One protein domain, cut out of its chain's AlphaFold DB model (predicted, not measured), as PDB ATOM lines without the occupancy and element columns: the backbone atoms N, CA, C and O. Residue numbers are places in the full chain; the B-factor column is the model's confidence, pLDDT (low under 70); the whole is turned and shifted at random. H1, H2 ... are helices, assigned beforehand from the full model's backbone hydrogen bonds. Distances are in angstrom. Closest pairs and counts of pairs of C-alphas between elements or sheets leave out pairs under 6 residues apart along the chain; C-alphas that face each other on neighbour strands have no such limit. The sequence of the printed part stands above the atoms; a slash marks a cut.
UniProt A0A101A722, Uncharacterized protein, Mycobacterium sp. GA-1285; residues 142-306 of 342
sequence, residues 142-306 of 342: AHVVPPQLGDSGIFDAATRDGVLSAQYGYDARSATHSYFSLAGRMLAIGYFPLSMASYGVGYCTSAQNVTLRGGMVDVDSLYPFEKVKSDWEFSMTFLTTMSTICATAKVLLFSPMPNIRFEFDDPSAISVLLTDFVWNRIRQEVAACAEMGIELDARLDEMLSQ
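AT A GLANCE: This is residues 142 to 306 of the 342 residues of an uncharacterized protein of Mycobacterium sp. GA-1285 (UniProt A0A101A722). Two helices, H3 and H4, run side by side in opposite ways as a hairpin, and H5 crosses one side of this pair while the long link 189 to 230 loops over the other side, with Gly 214 by H3 and Thr 205 by H4. H2 and the loosely placed H1 lie at one end, H6 at the other. The 165 printed residues include six named helices, H1 to H6, and no named strand: class all helix. The whole is compact, with a radius of gyration of the C-alphas of 16.0 A and spans of 47 by 34 by 30 A.

HOW THE PARTS SIT: H4, residues 231 to 254, touches H3, residues 172 to 188, with residues 245 to 253 alone, at a shallow tilt of 11 degrees; the closest C-alphas, of Ala 172 and Leu 252, are 6.3 A apart. H5, residues 269 to 291, touches H3 at a steep tilt of 56 degrees, closest at the C-alphas of Gly 184 and Ile 282, 4.9 A. H5 touches H4 at 66 degrees, closest at Cys 246 and Thr 275, C-alphas 6.0 A apart. H6, residues 298 to 304, is close to H5 but not clearly touching, as is H2, residues 157 to 168, to H4. H1, residues 147 to 152, is apart from H2 and H4. Every O i to N i+4 pair is within hydrogen-bond range in H2 to H6; H1 has 1 of 2.

IN THESE COORDINATES: H4 spans 33.8 A, H5 33.3 A and H3 24.0 A. H1 begins at C-alpha 147 (264.324, 241.242, 204.391); H6 ends at C-alpha 304 (266.720, 226.188, 174.097).

THE WHOLE: The C-alphas farthest apart, of Ser 152 and Gly 293, are 48.8 A apart. The printed part has no cut. The links H3 to H4 and H4 to H5 are long. Residues 145 to 155 and 256 to 267 have pLDDT under 70.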
ATOM      1  N   ALA A 142     271.197 237.297 200.806       83.06
ATOM      2  CA  ALA A 142     270.232 237.463 201.900       83.06
ATOM      3  C   ALA A 142     270.830 237.987 203.222       83.06
ATOM      4  O   ALA A 142     270.086 238.477 204.067       83.06
ATOM      5  N   HIS A 143     272.149 237.887 203.431       80.75
ATOM      6  CA  HIS A 143     272.786 238.425 204.640       80.75
ATOM      7  C   HIS A 143     273.019 239.934 204.563       80.75
ATOM      8  O   HIS A 143     273.099 240.589 205.599       80.75
ATOM      9  N   VAL A 144     273.158 240.478 203.354       76.69
ATOM     10  CA  VAL A 144     273.493 241.895 203.145       76.69
ATOM     11  C   VAL A 144     272.335 242.709 202.580       76.69
ATOM     12  O   VAL A 144     272.342 243.931 202.673       76.69
ATOM     13  N   VAL A 145     271.314 242.033 202.054       68.38
ATOM     14  CA  VAL A 145     270.015 242.607 201.708       68.38
ATOM     15  C   VAL A 145     268.997 242.093 202.734       68.38
ATOM     16  O   VAL A 145     268.277 241.135 202.440       68.38
ATOM     17  N   PRO A 146     268.964 242.639 203.972       55.25
ATOM     18  CA  PRO A 146     268.002 242.214 204.974       55.25
ATOM     19  C   PRO A 146     266.576 242.227 204.413       55.25
ATOM     20  O   PRO A 146     266.190 243.209 203.772       55.25
ATOM     21  N   PRO A 147     265.748 241.214 204.715       50.12
ATOM     22  CA  PRO A 147     264.324 241.242 204.391       50.12
ATOM     23  C   PRO A 147     263.632 242.504 204.928       50.12
ATOM     24  O   PRO A 147     262.725 243.023 204.288       50.12
ATOM     25  N   GLN A 148     264.106 243.044 206.062       42.97
ATOM     26  CA  GLN A 148     263.574 244.279 206.651       42.97
ATOM     27  C   GLN A 148     263.876 245.543 205.822       42.97
ATOM     28  O   GLN A 148     263.178 246.546 205.965       42.97
ATOM     29  N   LEU A 149     264.872 245.519 204.925       44.84
ATOM     30  CA  LEU A 149     265.102 246.626 203.988       44.84
ATOM     31  C   LEU A 149     264.032 246.681 202.889       44.84
ATOM     32  O   LEU A 149     263.789 247.760 202.354       44.84
ATOM     33  N   GLY A 150     263.361 245.557 202.614       41.12
ATOM     34  CA  GLY A 150     262.219 245.472 201.701       41.12
ATOM     35  C   GLY A 150     261.014 246.303 202.148       41.12
ATOM     36  O   GLY A 150     260.377 246.932 201.312       41.12
ATOM     37  N   ASP A 151     260.753 246.360 203.458       41.72
ATOM     38  CA  ASP A 151     259.600 247.084 204.019       41.72
ATOM     39  C   ASP A 151     259.923 248.530 204.408       41.72
ATOM     40  O   ASP A 151     259.029 249.371 204.477       41.72
ATOM     41  N   SER A 152     261.195 248.848 204.665       43.31
ATOM     42  CA  SER A 152     261.571 250.200 205.094       43.31
ATOM     43  C   SER A 152     261.696 251.206 203.943       43.31
ATOM     44  O   SER A 152     261.646 252.401 204.201       43.31
ATOM     45  N   GLY A 153     261.841 250.761 202.685       48.78
ATOM     46  CA  GLY A 153     261.894 251.646 201.510       48.78
ATOM     47  C   GLY A 153     263.074 252.635 201.470       48.78
ATOM     48  O   GLY A 153     263.076 253.537 200.642       48.78
ATOM     49  N   ILE A 154     264.065 252.498 202.361       48.59
ATOM     50  CA  ILE A 154     265.087 253.534 202.611       48.59
ATOM     51  C   ILE A 154     266.318 253.432 201.690       48.59
ATOM     52  O   ILE A 154     267.093 254.381 201.613       48.59
ATOM     53  N   PHE A 155     266.501 252.338 200.947       59.53
ATOM     54  CA  PHE A 155     267.652 252.181 200.051       59.53
ATOM     55  C   PHE A 155     267.196 251.948 198.617       59.53
ATOM     56  O   PHE A 155     266.657 250.890 198.314       59.53
ATOM     57  N   ASP A 156     267.437 252.906 197.724       74.06
ATOM     58  CA  ASP A 156     267.402 252.617 196.290       74.06
ATOM     59  C   ASP A 156     268.559 251.674 195.893       74.06
ATOM     60  O   ASP A 156     269.537 251.492 196.630       74.06
ATOM     61  N   ALA A 157     268.440 251.040 194.721       76.44
ATOM     62  CA  ALA A 157     269.427 250.074 194.236       76.44
ATOM     63  C   ALA A 157     270.842 250.676 194.120       76.44
ATOM     64  O   ALA A 157     271.819 249.991 194.414       76.44
ATOM     65  N   ALA A 158     270.960 251.961 193.765       80.75
ATOM     66  CA  ALA A 158     272.249 252.638 193.627       80.75
ATOM     67  C   ALA A 158     272.951 252.817 194.983       80.75
ATOM     68  O   ALA A 158     274.153 252.580 195.102       80.75
ATOM     69  N   THR A 159     272.200 253.181 196.023       80.38
ATOM     70  CA  THR A 159     272.715 253.332 197.387       80.38
ATOM     71  C   THR A 159     273.132 251.979 197.953       80.38
ATOM     72  O   THR A 159     274.225 251.857 198.509       80.38
ATOM     73  N   ARG A 160     272.304 250.941 197.765       82.19
ATOM     74  CA  ARG A 160     272.653 249.558 198.116       82.19
ATOM     75  C   ARG A 160     273.957 249.143 197.436       82.19
ATOM     76  O   ARG A 160     274.873 248.687 198.116       82.19
ATOM     77  N   ASP A 161     274.053 249.320 196.121       83.88
ATOM     78  CA  ASP A 161     275.232 248.922 195.350       83.88
ATOM     79  C   ASP A 161     276.472 249.696 195.788       83.88
ATOM     80  O   ASP A 161     277.525 249.089 195.953       83.88
ATOM     81  N   GLY A 162     276.349 250.992 196.087       83.81
ATOM     82  CA  GLY A 162     277.435 251.795 196.648       83.81
ATOM     83  C   GLY A 162     277.947 251.258 197.989       83.81
ATOM     84  O   GLY A 162     279.155 251.107 198.171       83.81
ATOM     85  N   VAL A 163     277.043 250.905 198.913       84.44
ATOM     86  CA  VAL A 163     277.404 250.326 200.220       84.44
ATOM     87  C   VAL A 163     278.056 248.952 200.054       84.44
ATOM     88  O   VAL A 163     279.122 248.697 200.618       84.44
ATOM     89  N   LEU A 164     277.449 248.068 199.259       86.06
ATOM     90  CA  LEU A 164     277.972 246.721 199.035       86.06
ATOM     91  C   LEU A 164     279.304 246.745 198.272       86.06
ATOM     92  O   LEU A 164     280.190 245.940 198.563       86.06
ATOM     93  N   SER A 165     279.470 247.670 197.329       89.00
ATOM     94  CA  SER A 165     280.723 247.876 196.605       89.00
ATOM     95  C   SER A 165     281.827 248.338 197.554       89.00
ATOM     96  O   SER A 165     282.888 247.717 197.606       89.00
ATOM     97  N   ALA A 166     281.552 249.337 198.399       87.06
ATOM     98  CA  ALA A 166     282.516 249.847 199.373       87.06
ATOM     99  C   ALA A 166     282.926 248.802 200.428       87.06
ATOM    100  O   ALA A 166     284.092 248.750 200.817       87.06
ATOM    101  N   GLN A 167     281.989 247.970 200.895       87.31
ATOM    102  CA  GLN A 167     282.246 247.016 201.978       87.31
ATOM    103  C   GLN A 167     282.771 245.655 201.492       87.31
ATOM    104  O   GLN A 167     283.581 245.028 202.176       87.31
ATOM    105  N   TYR A 168     282.309 245.184 200.331       87.00
ATOM    106  CA  TYR A 168     282.546 243.815 199.858       87.00
ATOM    107  C   TYR A 168     283.132 243.735 198.441       87.00
ATOM    108  O   TYR A 168     283.391 242.628 197.960       87.00
ATOM    109  N   GLY A 169     283.342 244.869 197.764       87.56
ATOM    110  CA  GLY A 169     283.737 244.893 196.352       87.56
ATOM    111  C   GLY A 169     282.656 244.325 195.430       87.56
ATOM    112  O   GLY A 169     282.976 243.712 194.417       87.56
ATOM    113  N   TYR A 170     281.385 244.447 195.822       89.44
ATOM    114  CA  TYR A 170     280.245 244.006 195.025       89.44
ATOM    115  C   TYR A 170     280.074 244.855 193.760       89.44
ATOM    116  O   TYR A 170     280.139 246.084 193.813       89.44
ATOM    117  N   ASP A 171     279.790 244.182 192.648       90.44
ATOM    118  CA  ASP A 171     279.276 244.779 191.418       90.44
ATOM    119  C   ASP A 171     278.071 243.959 190.949       90.44
ATOM    120  O   ASP A 171     278.202 242.776 190.622       90.44
ATOM    121  N   ALA A 172     276.892 244.581 190.920       88.00
ATOM    122  CA  ALA A 172     275.643 243.893 190.610       88.00
ATOM    123  C   ALA A 172     275.652 243.267 189.211       88.00
ATOM    124  O   ALA A 172     275.129 242.162 189.030       88.00
ATOM    125  N   ARG A 173     276.277 243.930 188.226       89.88
ATOM    126  CA  ARG A 173     276.359 243.411 186.853       89.88
ATOM    127  C   ARG A 173     277.252 242.179 186.787       89.88
ATOM    128  O   ARG A 173     276.798 241.144 186.301       89.88
ATOM    129  N   SER A 174     278.470 242.254 187.320       93.00
ATOM    130  CA  SER A 174     279.407 241.130 187.372       93.00
ATOM    131  C   SER A 174     278.851 239.963 188.183       93.00
ATOM    132  O   SER A 174     278.983 238.814 187.761       93.00
ATOM    133  N   ALA A 175     278.201 240.224 189.322       92.88
ATOM    134  CA  ALA A 175     277.588 239.184 190.146       92.88
ATOM    135  C   ALA A 175     276.450 238.471 189.402       92.88
ATOM    136  O   ALA A 175     276.415 237.244 189.362       92.88
ATOM    137  N   THR A 176     275.564 239.237 188.761       93.38
ATOM    138  CA  THR A 176     274.448 238.705 187.968       93.38
ATOM    139  C   THR A 176     274.947 237.912 186.758       93.38
ATOM    140  O   THR A 176     274.472 236.810 186.502       93.38
ATOM    141  N   HIS A 177     275.952 238.425 186.046       95.38
ATOM    142  CA  HIS A 177     276.586 237.717 184.935       95.38
ATOM    143  C   HIS A 177     277.228 236.402 185.392       95.38
ATOM    144  O   HIS A 177     276.966 235.359 184.798       95.38
ATOM    145  N   SER A 178     278.010 236.435 186.474       95.88
ATOM    146  CA  SER A 178     278.666 235.245 187.033       95.88
ATOM    147  C   SER A 178     277.644 234.198 187.476       95.88
ATOM    148  O   SER A 178     277.834 233.009 187.237       95.88
ATOM    149  N   TYR A 179     276.529 234.643 188.057       96.75
ATOM    150  CA  TYR A 179     275.416 233.784 188.446       96.75
ATOM    151  C   TYR A 179     274.755 233.095 187.246       96.75
ATOM    152  O   TYR A 179     274.554 231.879 187.269       96.75
ATOM    153  N   PHE A 180     274.468 233.835 186.170       97.19
ATOM    154  CA  PHE A 180     273.914 233.248 184.947       97.19
ATOM    155  C   PHE A 180     274.894 232.316 184.246       97.19
ATOM    156  O   PHE A 180     274.479 231.255 183.789       97.19
ATOM    157  N   SER A 181     276.180 232.672 184.200       97.81
ATOM    158  CA  SER A 181     277.205 231.807 183.619       97.81
ATOM    159  C   SER A 181     277.325 230.498 184.395       97.81
ATOM    160  O   SER A 181     277.282 229.426 183.796       97.81
ATOM    161  N   LEU A 182     277.347 230.553 185.730       98.00
ATOM    162  CA  LEU A 182     277.357 229.352 186.564       98.00
ATOM    163  C   LEU A 182     276.123 228.470 186.315       98.00
ATOM    164  O   LEU A 182     276.272 227.267 186.105       98.00
ATOM    165  N   ALA A 183     274.921 229.052 186.287       98.00
ATOM    166  CA  ALA A 183     273.688 228.305 186.034       98.00
ATOM    167  C   ALA A 183     273.633 227.707 184.613       98.00
ATOM    168  O   ALA A 183     273.237 226.555 184.444       98.00
ATOM    169  N   GLY A 184     274.063 228.454 183.592       98.25
ATOM    170  CA  GLY A 184     274.144 227.967 182.214       98.25
ATOM    171  C   GLY A 184     275.144 226.820 182.070       98.25
ATOM    172  O   GLY A 184     274.814 225.784 181.496       98.25
ATOM    173  N   ARG A 185     276.329 226.951 182.677       98.56
ATOM    174  CA  ARG A 185     277.348 225.893 182.703       98.56
ATOM    175  C   ARG A 185     276.874 224.648 183.448       98.56
ATOM    176  O   ARG A 185     277.133 223.550 182.971       98.56
ATOM    177  N   MET A 186     276.152 224.794 184.566       98.62
ATOM    178  CA  MET A 186     275.514 223.671 185.274       98.62
ATOM    179  C   MET A 186     274.587 222.877 184.346       98.62
ATOM    180  O   MET A 186     274.724 221.656 184.247       98.62
ATOM    181  N   LEU A 187     273.700 223.573 183.624       98.62
ATOM    182  CA  LEU A 187     272.779 222.950 182.670       98.62
ATOM    183  C   LEU A 187     273.533 222.274 181.521       98.62
ATOM    184  O   LEU A 187     273.246 221.122 181.208       98.62
ATOM    185  N   ALA A 188     274.528 222.951 180.938       98.56
ATOM    186  CA  ALA A 188     275.337 222.410 179.848       98.56
ATOM    187  C   ALA A 188     276.062 221.114 180.237       98.56
ATOM    188  O   ALA A 188     276.134 220.189 179.435       98.56
ATOM    189  N   ILE A 189     276.535 220.998 181.484       98.56
ATOM    190  CA  ILE A 189     277.140 219.756 181.984       98.56
ATOM    191  C   ILE A 189     276.117 218.779 182.579       98.56
ATOM    192  O   ILE A 189     276.500 217.824 183.254       98.56
ATOM    193  N   GLY A 190     274.822 218.957 182.331       98.38
ATOM    194  CA  GLY A 190     273.788 217.976 182.659       98.38
ATOM    195  C   GLY A 190     273.317 217.980 184.112       98.38
ATOM    196  O   GLY A 190     272.999 216.917 184.650       98.38
ATOM    197  N   TYR A 191     273.295 219.143 184.763       98.62
ATOM    198  CA  TYR A 191     272.739 219.320 186.104       98.62
ATOM    199  C   TYR A 191     271.692 220.429 186.115       98.62
ATOM    200  O   TYR A 191     271.949 221.553 185.687       98.62
ATOM    201  N   PHE A 192     270.532 220.148 186.702       98.19
ATOM    202  CA  PHE A 192     269.660 221.210 187.178       98.19
ATOM    203  C   PHE A 192     270.221 221.779 188.484       98.19
ATOM    204  O   PHE A 192     270.640 221.010 189.355       98.19
ATOM    205  N   PRO A 193     270.168 223.107 188.680       96.56
ATOM    206  CA  PRO A 193     270.528 223.746 189.936       96.56
ATOM    207  C   PRO A 193     269.371 223.688 190.958       96.56
ATOM    208  O   PRO A 193     269.253 224.523 191.851       96.56
ATOM    209  N   LEU A 194     268.445 222.746 190.791       95.31
ATOM    210  CA  LEU A 194     267.393 222.430 191.745       95.31
ATOM    211  C   LEU A 194     266.798 221.057 191.442       95.31
ATOM    212  O   LEU A 194     266.907 220.552 190.325       95.31
ATOM    213  N   SER A 195     266.089 220.509 192.425       92.94
ATOM    214  CA  SER A 195     265.221 219.352 192.259       92.94
ATOM    215  C   SER A 195     263.784 219.739 192.603       92.94
ATOM    216  O   SER A 195     263.550 220.564 193.489       92.94
ATOM    217  N   MET A 196     262.804 219.108 191.953       89.38
ATOM    218  CA  MET A 196     261.392 219.296 192.320       89.38
ATOM    219  C   MET A 196     261.083 218.773 193.731       89.38
ATOM    220  O   MET A 196     260.142 219.244 194.363       89.38
ATOM    221  N   ALA A 197     261.882 217.833 194.249       87.31
ATOM    222  CA  ALA A 197     261.759 217.342 195.621       87.31
ATOM    223  C   ALA A 197     262.171 218.398 196.662       87.31
ATOM    224  O   ALA A 197     261.673 218.376 197.782       87.31
ATOM    225  N   SER A 198     263.023 219.354 196.282       84.12
ATOM    226  CA  SER A 198     263.450 220.475 197.130       84.12
ATOM    227  C   SER A 198     262.457 221.649 197.117       84.12
ATOM    228  O   SER A 198     262.757 222.722 197.646       84.12
ATOM    229  N   TYR A 199     261.281 221.489 196.495       81.38
ATOM    230  CA  TYR A 199     260.294 222.560 196.392       81.38
ATOM    231  C   TYR A 199     259.835 223.037 197.769       81.38
ATOM    232  O   TYR A 199     259.311 222.272 198.573       81.38
ATOM    233  N   GLY A 200     260.035 224.330 198.037       73.94
ATOM    234  CA  GLY A 200     259.710 224.958 199.320       73.94
ATOM    235  C   GLY A 200     260.791 224.840 200.403       73.94
ATOM    236  O   GLY A 200     260.671 225.513 201.420       73.94
ATOM    237  N   VAL A 201     261.856 224.064 200.175       76.12
ATOM    238  CA  VAL A 201     262.981 223.872 201.120       76.12
ATOM    239  C   VAL A 201     264.156 224.815 200.820       76.12
ATOM    240  O   VAL A 201     265.013 225.068 201.662       76.12
ATOM    241  N   GLY A 202     264.155 225.408 199.624       81.81
ATOM    242  CA  GLY A 202     265.198 226.302 199.136       81.81
ATOM    243  C   GLY A 202     266.071 225.626 198.085       81.81
ATOM    244  O   GLY A 202     266.336 224.431 198.144       81.81
ATOM    245  N   TYR A 203     266.503 226.407 197.101       91.00
ATOM    246  CA  TYR A 203     267.327 225.931 195.992       91.00
ATOM    247  C   TYR A 203     268.696 226.595 196.013       91.00
ATOM    248  O   TYR A 203     268.832 227.706 196.537       91.00
ATOM    249  N   CYS A 204     269.697 225.987 195.376       93.00
ATOM    250  CA  CYS A 204     271.004 226.628 195.217       93.00
ATOM    251  C   CYS A 204     270.905 227.947 194.426       93.00
ATOM    252  O   CYS A 204     271.626 228.902 194.712       93.00
ATOM    253  N   THR A 205     269.915 228.055 193.533       93.75
ATOM    254  CA  THR A 205     269.588 229.282 192.796       93.75
ATOM    255  C   THR A 205     268.890 230.351 193.627       93.75
ATOM    256  O   THR A 205     268.774 231.475 193.149       93.75
ATOM    257  N   SER A 206     268.402 230.060 194.833       91.19
ATOM    258  CA  SER A 206     267.610 231.017 195.617       91.19
ATOM    259  C   SER A 206     268.486 232.106 196.254       91.19
ATOM    260  O   SER A 206     269.637 231.860 196.605       91.19
ATOM    261  N   ALA A 207     267.946 233.309 196.464       88.94
ATOM    262  CA  ALA A 207     268.699 234.462 196.977       88.94
ATOM    263  C   ALA A 207     269.403 234.222 198.334       88.94
ATOM    264  O   ALA A 207     270.445 234.813 198.610       88.94
ATOM    265  N   GLN A 208     268.882 233.331 199.181       87.75
ATOM    266  CA  GLN A 208     269.534 232.921 200.431       87.75
ATOM    267  C   GLN A 208     270.777 232.045 200.236       87.75
ATOM    268  O   GLN A 208     271.566 231.896 201.170       87.75
ATOM    269  N   ASN A 209     270.955 231.486 199.041       93.00
ATOM    270  CA  ASN A 209     272.061 230.609 198.690       93.00
ATOM    271  C   ASN A 209     273.006 231.210 197.639       93.00
ATOM    272  O   ASN A 209     274.122 230.723 197.486       93.00
ATOM    273  N   VAL A 210     272.630 232.302 196.974       94.25
ATOM    274  CA  VAL A 210     273.510 233.011 196.033       94.25
ATOM    275  C   VAL A 210     274.430 233.991 196.762       94.25
ATOM    276  O   VAL A 210     274.025 234.682 197.698       94.25
ATOM    277  N   THR A 211     275.690 234.052 196.335       94.44
ATOM    278  CA  THR A 211     276.716 234.950 196.881       94.44
ATOM    279  C   THR A 211     276.805 236.264 196.112       94.44
ATOM    280  O   THR A 211     276.453 236.346 194.937       94.44
ATOM    281  N   LEU A 212     277.399 237.281 196.736       92.00
ATOM    282  CA  LEU A 212     277.712 238.566 196.098       92.00
ATOM    283  C   LEU A 212     278.687 238.464 194.916       92.00
ATOM    284  O   LEU A 212     278.840 239.424 194.172       92.00
ATOM    285  N   ARG A 213     279.345 237.317 194.720       92.31
ATOM    286  CA  ARG A 213     280.228 237.060 193.572       92.31
ATOM    287  C   ARG A 213     279.594 236.128 192.534       92.31
ATOM    288  O   ARG A 213     280.303 235.556 191.714       92.31
ATOM    289  N   GLY A 214     278.278 235.921 192.599       93.00
ATOM    290  CA  GLY A 214     277.530 235.071 191.666       93.00
ATOM    291  C   GLY A 214     277.717 233.562 191.857       93.00
ATOM    292  O   GLY A 214     277.242 232.781 191.045       93.00
ATOM    293  N   GLY A 215     278.394 233.137 192.925       95.56
ATOM    294  CA  GLY A 215     278.474 231.732 193.337       95.56
ATOM    295  C   GLY A 215     277.255 231.257 194.125       95.56
ATOM    296  O   GLY A 215     276.409 232.071 194.496       95.56
ATOM    297  N   MET A 216     277.203 229.965 194.450       95.94
ATOM    298  CA  MET A 216     276.139 229.339 195.252       95.94
ATOM    299  C   MET A 216     276.742 228.632 196.466       95.94
ATOM    300  O   MET A 216     277.776 228.002 196.332       95.94
ATOM    301  N   VAL A 217     276.128 228.740 197.644       93.62
ATOM    302  CA  VAL A 217     276.674 228.270 198.944       93.62
ATOM    303  C   VAL A 217     276.131 226.937 199.439       93.62
ATOM    304  O   VAL A 217     276.657 226.389 200.401       93.62
ATOM    305  N   ASP A 218     275.040 226.485 198.842       91.31
ATOM    306  CA  ASP A 218     274.328 225.264 199.188       91.31
ATOM    307  C   ASP A 218     274.017 224.583 197.865       91.31
ATOM    308  O   ASP A 218     273.509 225.249 196.966       91.31
ATOM    309  N   VAL A 219     274.411 223.325 197.709       94.19
ATOM    310  CA  VAL A 219     274.308 222.566 196.449       94.19
ATOM    311  C   VAL A 219     273.597 221.229 196.644       94.19
ATOM    312  O   VAL A 219     273.604 220.386 195.747       94.19
ATOM    313  N   ASP A 220     272.943 221.047 197.789       92.12
ATOM    314  CA  ASP A 220     272.138 219.867 198.120       92.12
ATOM    315  C   ASP A 220     271.008 219.599 197.107       92.12
ATOM    316  O   ASP A 220     270.616 218.461 196.862       92.12
ATOM    317  N   SER A 221     270.520 220.662 196.476       94.62
ATOM    318  CA  SER A 221     269.434 220.652 195.500       94.62
ATOM    319  C   SER A 221     269.891 220.388 194.064       94.62
ATOM    320  O   SER A 221     269.043 220.325 193.176       94.62
ATOM    321  N   LEU A 222     271.191 220.207 193.801       96.94
ATOM    322  CA  LEU A 222     271.670 219.827 192.470       96.94
ATOM    323  C   LEU A 222     271.042 218.500 192.020       96.94
ATOM    324  O   LEU A 222     271.085 217.494 192.731       96.94
ATOM    325  N   TYR A 223     270.505 218.476 190.800       97.56
ATOM    326  CA  TYR A 223     269.796 217.315 190.269       97.56
ATOM    327  C   TYR A 223     270.338 216.907 188.889       97.56
ATOM    328  O   TYR A 223     270.092 217.602 187.900       97.56
ATOM    329  N   PRO A 224     271.096 215.796 188.799       98.25
ATOM    330  CA  PRO A 224     271.627 215.293 187.535       98.25
ATOM    331  C   PRO A 224     270.515 214.955 186.533       98.25
ATOM    332  O   PRO A 224     269.533 214.298 186.888       98.25
ATOM    333  N   PHE A 225     270.695 215.321 185.264       98.31
ATOM    334  CA  PHE A 225     269.724 215.053 184.191       98.31
ATOM    335  C   PHE A 225     269.426 213.563 183.992       98.31
ATOM    336  O   PHE A 225     268.314 213.202 183.604       98.31
ATOM    337  N   GLU A 226     270.393 212.694 184.288       97.81
ATOM    338  CA  GLU A 226     270.260 211.231 184.234       97.81
ATOM    339  C   GLU A 226     269.278 210.661 185.273       97.81
ATOM    340  O   GLU A 226     268.794 209.542 185.113       97.81
ATOM    341  N   LYS A 227     268.954 211.420 186.332       97.38
ATOM    342  CA  LYS A 227     267.961 211.023 187.344       97.38
ATOM    343  C   LYS A 227     266.532 211.430 186.978       97.38
ATOM    344  O   LYS A 227     265.590 210.919 187.581       97.38
ATOM    345  N   VAL A 228     266.367 212.313 185.991       97.25
ATOM    346  CA  VAL A 228     265.070 212.830 185.538       97.25
ATOM    347  C   VAL A 228     264.346 211.754 184.731       97.25
ATOM    348  O   VAL A 228     264.823 211.337 183.674       97.25
ATOM    349  N   LYS A 229     263.178 211.313 185.204       95.62
ATOM    350  CA  LYS A 229     262.520 210.087 184.722       95.62
ATOM    351  C   LYS A 229     261.632 210.291 183.499       95.62
ATOM    352  O   LYS A 229     261.201 209.312 182.895       95.62
ATOM    353  N   SER A 230     261.294 211.535 183.167       95.56
ATOM    354  CA  SER A 230     260.376 211.852 182.070       95.56
ATOM    355  C   SER A 230     260.618 213.242 181.487       95.56
ATOM    356  O   SER A 230     261.123 214.131 182.172       95.56
ATOM    357  N   ASP A 231     260.170 213.457 180.249       94.00
ATOM    358  CA  ASP A 231     260.217 214.772 179.592       94.00
ATOM    359  C   ASP A 231     259.358 215.815 180.314       94.00
ATOM    360  O   ASP A 231     259.682 217.004 180.326       94.00
ATOM    361  N   TRP A 232     258.272 215.372 180.959       90.81
ATOM    362  CA  TRP A 232     257.443 216.234 181.795       90.81
ATOM    363  C   TRP A 232     258.220 216.730 183.018       90.81
ATOM    364  O   TRP A 232     258.273 217.934 183.256       90.81
ATOM    365  N   GLU A 233     258.875 215.826 183.755       93.88
ATOM    366  CA  GLU A 233     259.707 216.192 184.910       93.88
ATOM    367  C   GLU A 233     260.858 217.109 184.481       93.88
ATOM    368  O   GLU A 233     261.119 218.113 185.144       93.88
ATOM    369  N   PHE A 234     261.493 216.822 183.340       95.81
ATOM    370  CA  PHE A 234     262.546 217.663 182.774       95.81
ATOM    371  C   PHE A 234     262.043 219.082 182.497       95.81
ATOM    372  O   PHE A 234     262.629 220.055 182.969       95.81
ATOM    373  N   SER A 235     260.917 219.201 181.789       92.12
ATOM    374  CA  SER A 235     260.310 220.487 181.435       92.12
ATOM    375  C   SER A 235     259.903 221.286 182.673       92.12
ATOM    376  O   SER A 235     260.197 222.476 182.767       92.12
ATOM    377  N   MET A 236     259.284 220.627 183.658       90.00
ATOM    378  CA  MET A 236     258.906 221.243 184.932       90.00
ATOM    379  C   MET A 236     260.117 221.748 185.714       90.00
ATOM    380  O   MET A 236     260.110 222.875 186.214       90.00
ATOM    381  N   THR A 237     261.162 220.928 185.807       94.31
ATOM    382  CA  THR A 237     262.388 221.271 186.535       94.31
ATOM    383  C   THR A 237     263.114 222.424 185.841       94.31
ATOM    384  O   THR A 237     263.575 223.354 186.506       94.31
ATOM    385  N   PHE A 238     263.138 222.433 184.505       94.62
ATOM    386  CA  PHE A 238     263.704 223.522 183.712       94.62
ATOM    387  C   PHE A 238     262.944 224.840 183.907       94.62
ATOM    388  O   PHE A 238     263.555 225.863 184.215       94.62
ATOM    389  N   LEU A 239     261.612 224.830 183.799       89.94
ATOM    390  CA  LEU A 239     260.791 226.028 184.019       89.94
ATOM    391  C   LEU A 239     260.939 226.564 185.448       89.94
ATOM    392  O   LEU A 239     261.096 227.770 185.647       89.94
ATOM    393  N   THR A 240     260.971 225.672 186.440       89.50
ATOM    394  CA  THR A 240     261.233 226.038 187.840       89.50
ATOM    395  C   THR A 240     262.635 226.633 187.999       89.50
ATOM    396  O   THR A 240     262.818 227.629 188.699       89.50
ATOM    397  N   THR A 241     263.632 226.089 187.295       93.94
ATOM    398  CA  THR A 241     264.997 226.637 187.261       93.94
ATOM    399  C   THR A 241     264.996 228.062 186.721       93.94
ATOM    400  O   THR A 241     265.504 228.961 187.386       93.94
ATOM    401  N   MET A 242     264.359 228.308 185.574       92.31
ATOM    402  CA  MET A 242     264.269 229.656 185.001       92.31
ATOM    403  C   MET A 242     263.553 230.622 185.948       92.31
ATOM    404  O   MET A 242     264.060 231.712 186.207       92.31
ATOM    405  N   SER A 243     262.423 230.207 186.524       87.19
ATOM    406  CA  SER A 243     261.653 231.023 187.468       87.19
ATOM    407  C   SER A 243     262.479 231.424 188.696       87.19
ATOM    408  O   SER A 243     262.513 232.597 189.073       87.19
ATOM    409  N   THR A 244     263.216 230.481 189.286       89.81
ATOM    410  CA  THR A 244     264.042 230.746 190.477       89.81
ATOM    411  C   THR A 244     265.250 231.625 190.165       89.81
ATOM    412  O   THR A 244     265.562 232.526 190.944       89.81
ATOM    413  N   ILE A 245     265.877 231.441 188.998       93.31
ATOM    414  CA  ILE A 245     266.945 232.321 188.511       93.31
ATOM    415  C   ILE A 245     266.421 233.744 188.304       93.31
ATOM    416  O   ILE A 245     267.065 234.697 188.741       93.31
ATOM    417  N   CYS A 246     265.236 233.903 187.707       90.19
ATOM    418  CA  CYS A 246     264.598 235.210 187.534       90.19
ATOM    419  C   CYS A 246     264.303 235.881 188.876       90.19
ATOM    420  O   CYS A 246     264.617 237.059 189.057       90.19
ATOM    421  N   ALA A 247     263.750 235.134 189.835       85.81
ATOM    422  CA  ALA A 247     263.462 235.644 191.171       85.81
ATOM    423  C   ALA A 247     264.736 236.142 191.872       85.81
ATOM    424  O   ALA A 247     264.744 237.234 192.439       85.81
ATOM    425  N   THR A 248     265.840 235.399 191.782       89.50
ATOM    426  CA  THR A 248     267.112 235.814 192.387       89.50
ATOM    427  C   THR A 248     267.782 236.961 191.635       89.50
ATOM    428  O   THR A 248     268.269 237.896 192.271       89.50
ATOM    429  N   ALA A 249     267.750 236.962 190.299       90.25
ATOM    430  CA  ALA A 249     268.226 238.083 189.488       90.25
ATOM    431  C   ALA A 249     267.477 239.377 189.820       90.25
ATOM    432  O   ALA A 249     268.080 240.445 189.911       90.25
ATOM    433  N   LYS A 250     266.172 239.279 190.085       84.94
ATOM    434  CA  LYS A 250     265.359 240.412 190.523       84.94
ATOM    435  C   LYS A 250     265.852 240.983 191.853       84.94
ATOM    436  O   LYS A 250     265.957 242.200 191.987       84.94
ATOM    437  N   VAL A 251     266.228 240.128 192.809       83.75
ATOM    438  CA  VAL A 251     266.834 240.581 194.073       83.75
ATOM    439  C   VAL A 251     268.189 241.249 193.817       83.75
ATOM    440  O   VAL A 251     268.424 242.348 194.322       83.75
ATOM    441  N   LEU A 252     269.053 240.638 192.999       84.81
ATOM    442  CA  LEU A 252     270.375 241.180 192.657       84.81
ATOM    443  C   LEU A 252     270.295 242.556 191.984       84.81
ATOM    444  O   LEU A 252     271.080 243.441 192.310       84.81
ATOM    445  N   LEU A 253     269.341 242.757 191.077       84.00
ATOM    446  CA  LEU A 253     269.259 243.964 190.251       84.00
ATOM    447  C   LEU A 253     268.370 245.057 190.853       84.00
ATOM    448  O   LEU A 253     268.712 246.230 190.743       84.00
ATOM    449  N   PHE A 254     267.262 244.698 191.506       77.88
ATOM    450  CA  PHE A 254     266.193 245.655 191.831       77.88
ATOM    451  C   PHE A 254     265.803 245.720 193.311       77.88
ATOM    452  O   PHE A 254     264.991 246.566 193.670       77.88
ATOM    453  N   SER A 255     266.336 244.859 194.189       71.00
ATOM    454  CA  SER A 255     266.000 244.918 195.623       71.00
ATOM    455  C   SER A 255     266.397 246.264 196.261       71.00
ATOM    456  O   SER A 255     267.522 246.712 195.999       71.00
ATOM    457  N   PRO A 256     265.562 246.861 197.141       64.56
ATOM    458  CA  PRO A 256     264.311 246.329 197.693       64.56
ATOM    459  C   PRO A 256     263.137 246.388 196.710       64.56
ATOM    460  O   PRO A 256     262.856 247.424 196.117       64.56
ATOM    461  N   MET A 257     262.406 245.274 196.587       63.28
ATOM    462  CA  MET A 257     261.129 245.237 195.873       63.28
ATOM    463  C   MET A 257     259.998 244.793 196.806       63.28
ATOM    464  O   MET A 257     260.121 243.738 197.438       63.28
ATOM    465  N   PRO A 258     258.883 245.540 196.868       58.25
ATOM    466  CA  PRO A 258     257.698 245.087 197.579       58.25
ATOM    467  C   PRO A 258     257.112 243.836 196.902       58.25
ATOM    468  O   PRO A 258     257.203 243.668 195.689       58.25
ATOM    469  N   ASN A 259     256.483 242.961 197.690       56.66
ATOM    470  CA  ASN A 259     255.621 241.866 197.216       56.66
ATOM    471  C   ASN A 259     256.255 240.761 196.341       56.66
ATOM    472  O   ASN A 259     255.519 240.041 195.673       56.66
ATOM    473  N   ILE A 260     257.572 240.511 196.418       62.19
ATOM    474  CA  ILE A 260     258.229 239.386 195.697       62.19
ATOM    475  C   ILE A 260     257.507 238.037 195.915       62.19
ATOM    476  O   ILE A 260     257.504 237.184 195.033       62.19
ATOM    477  N   ARG A 261     256.864 237.846 197.075       56.34
ATOM    478  CA  ARG A 261     256.184 236.597 197.451       56.34
ATOM    479  C   ARG A 261     254.961 236.239 196.596       56.34
ATOM    480  O   ARG A 261     254.635 235.062 196.544       56.34
ATOM    481  N   PHE A 262     254.300 237.207 195.956       58.75
ATOM    482  CA  PHE A 262     253.083 236.967 195.160       58.75
ATOM    483  C   PHE A 262     253.338 236.927 193.647       58.75
ATOM    484  O   PHE A 262     252.438 236.627 192.875       58.75
ATOM    485  N   GLU A 263     254.574 237.179 193.212       63.16
ATOM    486  CA  GLU A 263     254.933 237.314 191.791       63.16
ATOM    487  C   GLU A 263     254.823 236.016 190.983       63.16
ATOM    488  O   GLU A 263     254.811 236.061 189.757       63.16
ATOM    489  N   PHE A 264     254.766 234.859 191.646       57.72
ATOM    490  CA  PHE A 264     254.492 233.596 190.961       57.72
ATOM    491  C   PHE A 264     253.024 233.501 190.516       57.72
ATOM    492  O   PHE A 264     252.749 233.015 189.421       57.72
ATOM    493  N   ASP A 265     252.100 233.992 191.346       56.25
ATOM    494  CA  ASP A 265     250.660 233.969 191.072       56.25
ATOM    495  C   ASP A 265     250.211 235.185 190.238       56.25
ATOM    496  O   ASP A 265     249.266 235.075 189.457       56.25
ATOM    497  N   ASP A 266     250.898 236.326 190.380       63.16
ATOM    498  CA  ASP A 266     250.633 237.587 189.671       63.16
ATOM    499  C   ASP A 266     251.950 238.233 189.179       63.16
ATOM    500  O   ASP A 266     252.537 239.079 189.869       63.16
ATOM    501  N   PRO A 267     252.491 237.795 188.025       67.56
ATOM    502  CA  PRO A 267     253.787 238.255 187.542       67.56
ATOM    503  C   PRO A 267     253.730 239.705 187.054       67.56
ATOM    504  O   PRO A 267     253.009 240.051 186.118       67.56
ATOM    505  N   SER A 268     254.583 240.556 187.621       70.25
ATOM    506  CA  SER A 268     254.784 241.925 187.137       70.25
ATOM    507  C   SER A 268     255.400 241.960 185.731       70.25
ATOM    508  O   SER A 268     256.111 241.043 185.312       70.25
ATOM    509  N   ALA A 269     255.218 243.072 185.011       72.44
ATOM    510  CA  ALA A 269     255.858 243.291 183.707       72.44
ATOM    511  C   ALA A 269     257.392 243.141 183.767       72.44
ATOM    512  O   ALA A 269     258.007 242.619 182.840       72.44
ATOM    513  N   ILE A 270     258.006 243.535 184.891       73.94
ATOM    514  CA  ILE A 270     259.438 243.334 185.154       73.94
ATOM    515  C   ILE A 270     259.778 241.841 185.169       73.94
ATOM    516  O   ILE A 270     260.765 241.441 184.562       73.94
ATOM    517  N   SER A 271     258.965 241.009 185.823       76.62
ATOM    518  CA  SER A 271     259.174 239.557 185.873       76.62
ATOM    519  C   SER A 271     259.067 238.912 184.485       76.62
ATOM    520  O   SER A 271     259.873 238.040 184.156       76.62
ATOM    521  N   VAL A 272     258.144 239.376 183.634       76.56
ATOM    522  CA  VAL A 272     258.020 238.902 182.241       76.56
ATOM    523  C   VAL A 272     259.259 239.266 181.418       76.56
ATOM    524  O   VAL A 272     259.859 238.388 180.801       76.56
ATOM    525  N   LEU A 273     259.687 240.534 181.449       78.56
ATOM    526  CA  LEU A 273     260.881 240.992 180.724       78.56
ATOM    527  C   LEU A 273     262.156 240.298 181.219       78.56
ATOM    528  O   LEU A 273     263.003 239.901 180.419       78.56
ATOM    529  N   LEU A 274     262.278 240.102 182.535       84.94
ATOM    530  CA  LEU A 274     263.399 239.366 183.116       84.94
ATOM    531  C   LEU A 274     263.414 237.907 182.690       84.94
ATOM    532  O   LEU A 274     264.497 237.366 182.504       84.94
ATOM    533  N   THR A 275     262.253 237.279 182.512       85.88
ATOM    534  CA  THR A 275     262.188 235.884 182.072       85.88
ATOM    535  C   THR A 275     262.798 235.713 180.689       85.88
ATOM    536  O   THR A 275     263.654 234.848 180.515       85.88
ATOM    537  N   ASP A 276     262.433 236.563 179.724       86.31
ATOM    538  CA  ASP A 276     263.024 236.496 178.383       86.31
ATOM    539  C   ASP A 276     264.526 236.820 178.402       86.31
ATOM    540  O   ASP A 276     265.327 236.116 177.784       86.31
ATOM    541  N   PHE A 277     264.930 237.831 179.177       90.25
ATOM    542  CA  PHE A 277     266.338 238.188 179.334       90.25
ATOM    543  C   PHE A 277     267.171 237.045 179.937       90.25
ATOM    544  O   PHE A 277     268.206 236.673 179.383       90.25
ATOM    545  N   VAL A 278     266.710 236.458 181.046       92.81
ATOM    546  CA  VAL A 278     267.364 235.326 181.716       92.81
ATOM    547  C   VAL A 278     267.423 234.125 180.787       92.81
ATOM    548  O   VAL A 278     268.489 233.535 180.637       92.81
ATOM    549  N   TRP A 279     266.319 233.788 180.119       93.75
ATOM    550  CA  TRP A 279     266.276 232.680 179.169       93.75
ATOM    551  C   TRP A 279     267.312 232.851 178.060       93.75
ATOM    552  O   TRP A 279     268.102 231.947 177.793       93.75
ATOM    553  N   ASN A 280     267.348 234.031 177.434       93.44
ATOM    554  CA  ASN A 280     268.310 234.330 176.382       93.44
ATOM    555  C   ASN A 280     269.747 234.296 176.895       93.44
ATOM    556  O   ASN A 280     270.626 233.804 176.188       93.44
ATOM    557  N   ARG A 281     269.994 234.756 178.124       95.31
ATOM    558  CA  ARG A 281     271.323 234.677 178.719       95.31
ATOM    559  C   ARG A 281     271.746 233.235 178.976       95.31
ATOM    560  O   ARG A 281     272.841 232.861 178.574       95.31
ATOM    561  N   ILE A 282     270.886 232.416 179.575       97.00
ATOM    562  CA  ILE A 282     271.160 230.991 179.798       97.00
ATOM    563  C   ILE A 282     271.398 230.275 178.466       97.00
ATOM    564  O   ILE A 282     272.358 229.518 178.348       97.00
ATOM    565  N   ARG A 283     270.594 230.571 177.438       96.50
ATOM    566  CA  ARG A 283     270.792 230.046 176.081       96.50
ATOM    567  C   ARG A 283     272.172 230.391 175.523       96.50
ATOM    568  O   ARG A 283     272.824 229.514 174.972       96.50
ATOM    569  N   GLN A 284     272.626 231.636 175.677       96.50
ATOM    570  CA  GLN A 284     273.962 232.061 175.239       96.50
ATOM    571  C   GLN A 284     275.078 231.313 175.978       96.50
ATOM    572  O   GLN A 284     276.027 230.867 175.344       96.50
ATOM    573  N   GLU A 285     274.960 231.148 177.298       97.56
ATOM    574  CA  GLU A 285     275.957 230.424 178.100       97.56
ATOM    575  C   GLU A 285     276.025 228.937 177.719       97.56
ATOM    576  O   GLU A 285     277.112 228.377 177.590       97.56
ATOM    577  N   VAL A 286     274.874 228.299 177.483       98.19
ATOM    578  CA  VAL A 286     274.809 226.899 177.034       98.19
ATOM    579  C   VAL A 286     275.359 226.744 175.613       98.19
ATOM    580  O   VAL A 286     276.122 225.815 175.358       98.19
ATOM    581  N   ALA A 287     275.042 227.667 174.702       97.75
ATOM    582  CA  ALA A 287     275.590 227.661 173.346       97.75
ATOM    583  C   ALA A 287     277.121 227.820 173.349       97.75
ATOM    584  O   ALA A 287     277.811 227.062 172.673       97.75
ATOM    585  N   ALA A 288     277.660 228.722 174.175       97.88
ATOM    586  CA  ALA A 288     279.105 228.878 174.340       97.88
ATOM    587  C   ALA A 288     279.771 227.589 174.858       97.88
ATOM    588  O   ALA A 288     280.857 227.228 174.414       97.88
ATOM    589  N   CYS A 289     279.106 226.847 175.751       98.12
ATOM    590  CA  CYS A 289     279.583 225.534 176.193       98.12
ATOM    591  C   CYS A 289     279.615 224.512 175.042       98.12
ATOM    592  O   CYS A 289     280.580 223.758 174.917       98.12
ATOM    593  N   ALA A 290     278.597 224.500 174.179       97.81
ATOM    594  CA  ALA A 290     278.569 223.626 173.006       97.81
ATOM    595  C   ALA A 290     279.684 223.962 172.000       97.81
ATOM    596  O   ALA A 290     280.324 223.059 171.464       97.81
ATOM    597  N   GLU A 291     279.986 225.249 171.795       97.75
ATOM    598  CA  GLU A 291     281.115 225.703 170.964       97.75
ATOM    599  C   GLU A 291     282.479 225.246 171.514       97.75
ATOM    600  O   GLU A 291     283.414 225.028 170.743       97.75
ATOM    601  N   MET A 292     282.585 225.030 172.831       97.06
ATOM    602  CA  MET A 292     283.759 224.427 173.479       97.06
ATOM    603  C   MET A 292     283.834 222.896 173.313       97.06
ATOM    604  O   MET A 292     284.782 222.277 173.793       97.06
ATOM    605  N   GLY A 293     282.861 222.275 172.639       97.50
ATOM    606  CA  GLY A 293     282.801 220.830 172.408       97.50
ATOM    607  C   GLY A 293     282.091 220.035 173.506       97.50
ATOM    608  O   GLY A 293     282.203 218.810 173.525       97.50
ATOM    609  N   ILE A 294     281.368 220.697 174.418       97.88
ATOM    610  CA  ILE A 294     280.546 220.011 175.424       97.88
ATOM    611  C   ILE A 294     279.294 219.450 174.742       97.88
ATOM    612  O   ILE A 294     278.506 220.193 174.157       97.88
ATOM    613  N   GLU A 295     279.096 218.136 174.837       97.75
ATOM    614  CA  GLU A 295     277.887 217.471 174.346       97.75
ATOM    615  C   GLU A 295     276.686 217.819 175.238       97.75
ATOM    616  O   GLU A 295     276.681 217.527 176.437       97.75
ATOM    617  N   LEU A 296     275.670 218.454 174.648       98.06
ATOM    618  CA  LEU A 296     274.447 218.843 175.349       98.06
ATOM    619  C   LEU A 296     273.444 217.683 175.410       98.06
ATOM    620  O   LEU A 296     273.293 216.920 174.458       98.06
ATOM    621  N   ASP A 297     272.686 217.598 176.507       98.19
ATOM    622  CA  ASP A 297     271.506 216.726 176.576       98.19
ATOM    623  C   ASP A 297     270.477 217.173 175.526       98.19
ATOM    624  O   ASP A 297     270.109 218.349 175.469       98.19
ATOM    625  N   ALA A 298     269.989 216.235 174.711       97.69
ATOM    626  CA  ALA A 298     269.066 216.527 173.615       97.69
ATOM    627  C   ALA A 298     267.789 217.251 174.078       97.69
ATOM    628  O   ALA A 298     267.255 218.087 173.352       97.69
ATOM    629  N   ARG A 299     267.313 216.981 175.304       97.19
ATOM    630  CA  ARG A 299     266.141 217.661 175.876       97.19
ATOM    631  C   ARG A 299     266.450 219.122 176.196       97.19
ATOM    632  O   ARG A 299     265.580 219.973 176.029       97.19
ATOM    633  N   LEU A 300     267.672 219.423 176.649       97.38
ATOM    634  CA  LEU A 300     268.125 220.797 176.892       97.38
ATOM    635  C   LEU A 300     268.275 221.562 175.574       97.38
ATOM    636  O   LEU A 300     267.807 222.696 175.478       97.38
ATOM    637  N   ASP A 301     268.889 220.935 174.572       96.44
ATOM    638  CA  ASP A 301     269.057 221.523 173.240       96.44
ATOM    639  C   ASP A 301     267.691 221.843 172.604       96.44
ATOM    640  O   ASP A 301     267.419 222.980 172.207       96.44
ATOM    641  N   GLU A 302     266.749 220.895 172.650       94.31
ATOM    642  CA  GLU A 302     265.377 221.122 172.190       94.31
ATOM    643  C   GLU A 302     264.680 222.239 172.986       94.31
ATOM    644  O   GLU A 302     263.919 223.035 172.419       94.31
ATOM    645  N   MET A 303     264.920 222.322 174.298       92.31
ATOM    646  CA  MET A 303     264.346 223.363 175.151       92.31
ATOM    647  C   MET A 303     264.802 224.756 174.719       92.31
ATOM    648  O   MET A 303     263.984 225.669 174.633       92.31
ATOM    649  N   LEU A 304     266.085 224.908 174.404       93.94
ATOM    650  CA  LEU A 304     266.720 226.188 174.097       93.94
ATOM    651  C   LEU A 304     266.708 226.555 172.602       93.94
ATOM    652  O   LEU A 304     267.104 227.667 172.249       93.94
ATOM    653  N   SER A 305     266.226 225.660 171.736       90.88
ATOM    654  CA  SER A 305     266.162 225.854 170.278       90.88
ATOM    655  C   SER A 305     265.214 226.971 169.810       90.88
ATOM    656  O   SER A 305     265.351 227.466 168.691       90.88
ATOM    657  N   GLN A 306     264.261 227.388 170.650       83.56
ATOM    658  CA  GLN A 306     263.233 228.381 170.321       83.56
ATOM    659  C   GLN A 306     263.306 229.616 171.234       83.56
ATOM    660  O   GLN A 306     263.832 229.530 172.352       83.56
TER     661      GLN A 306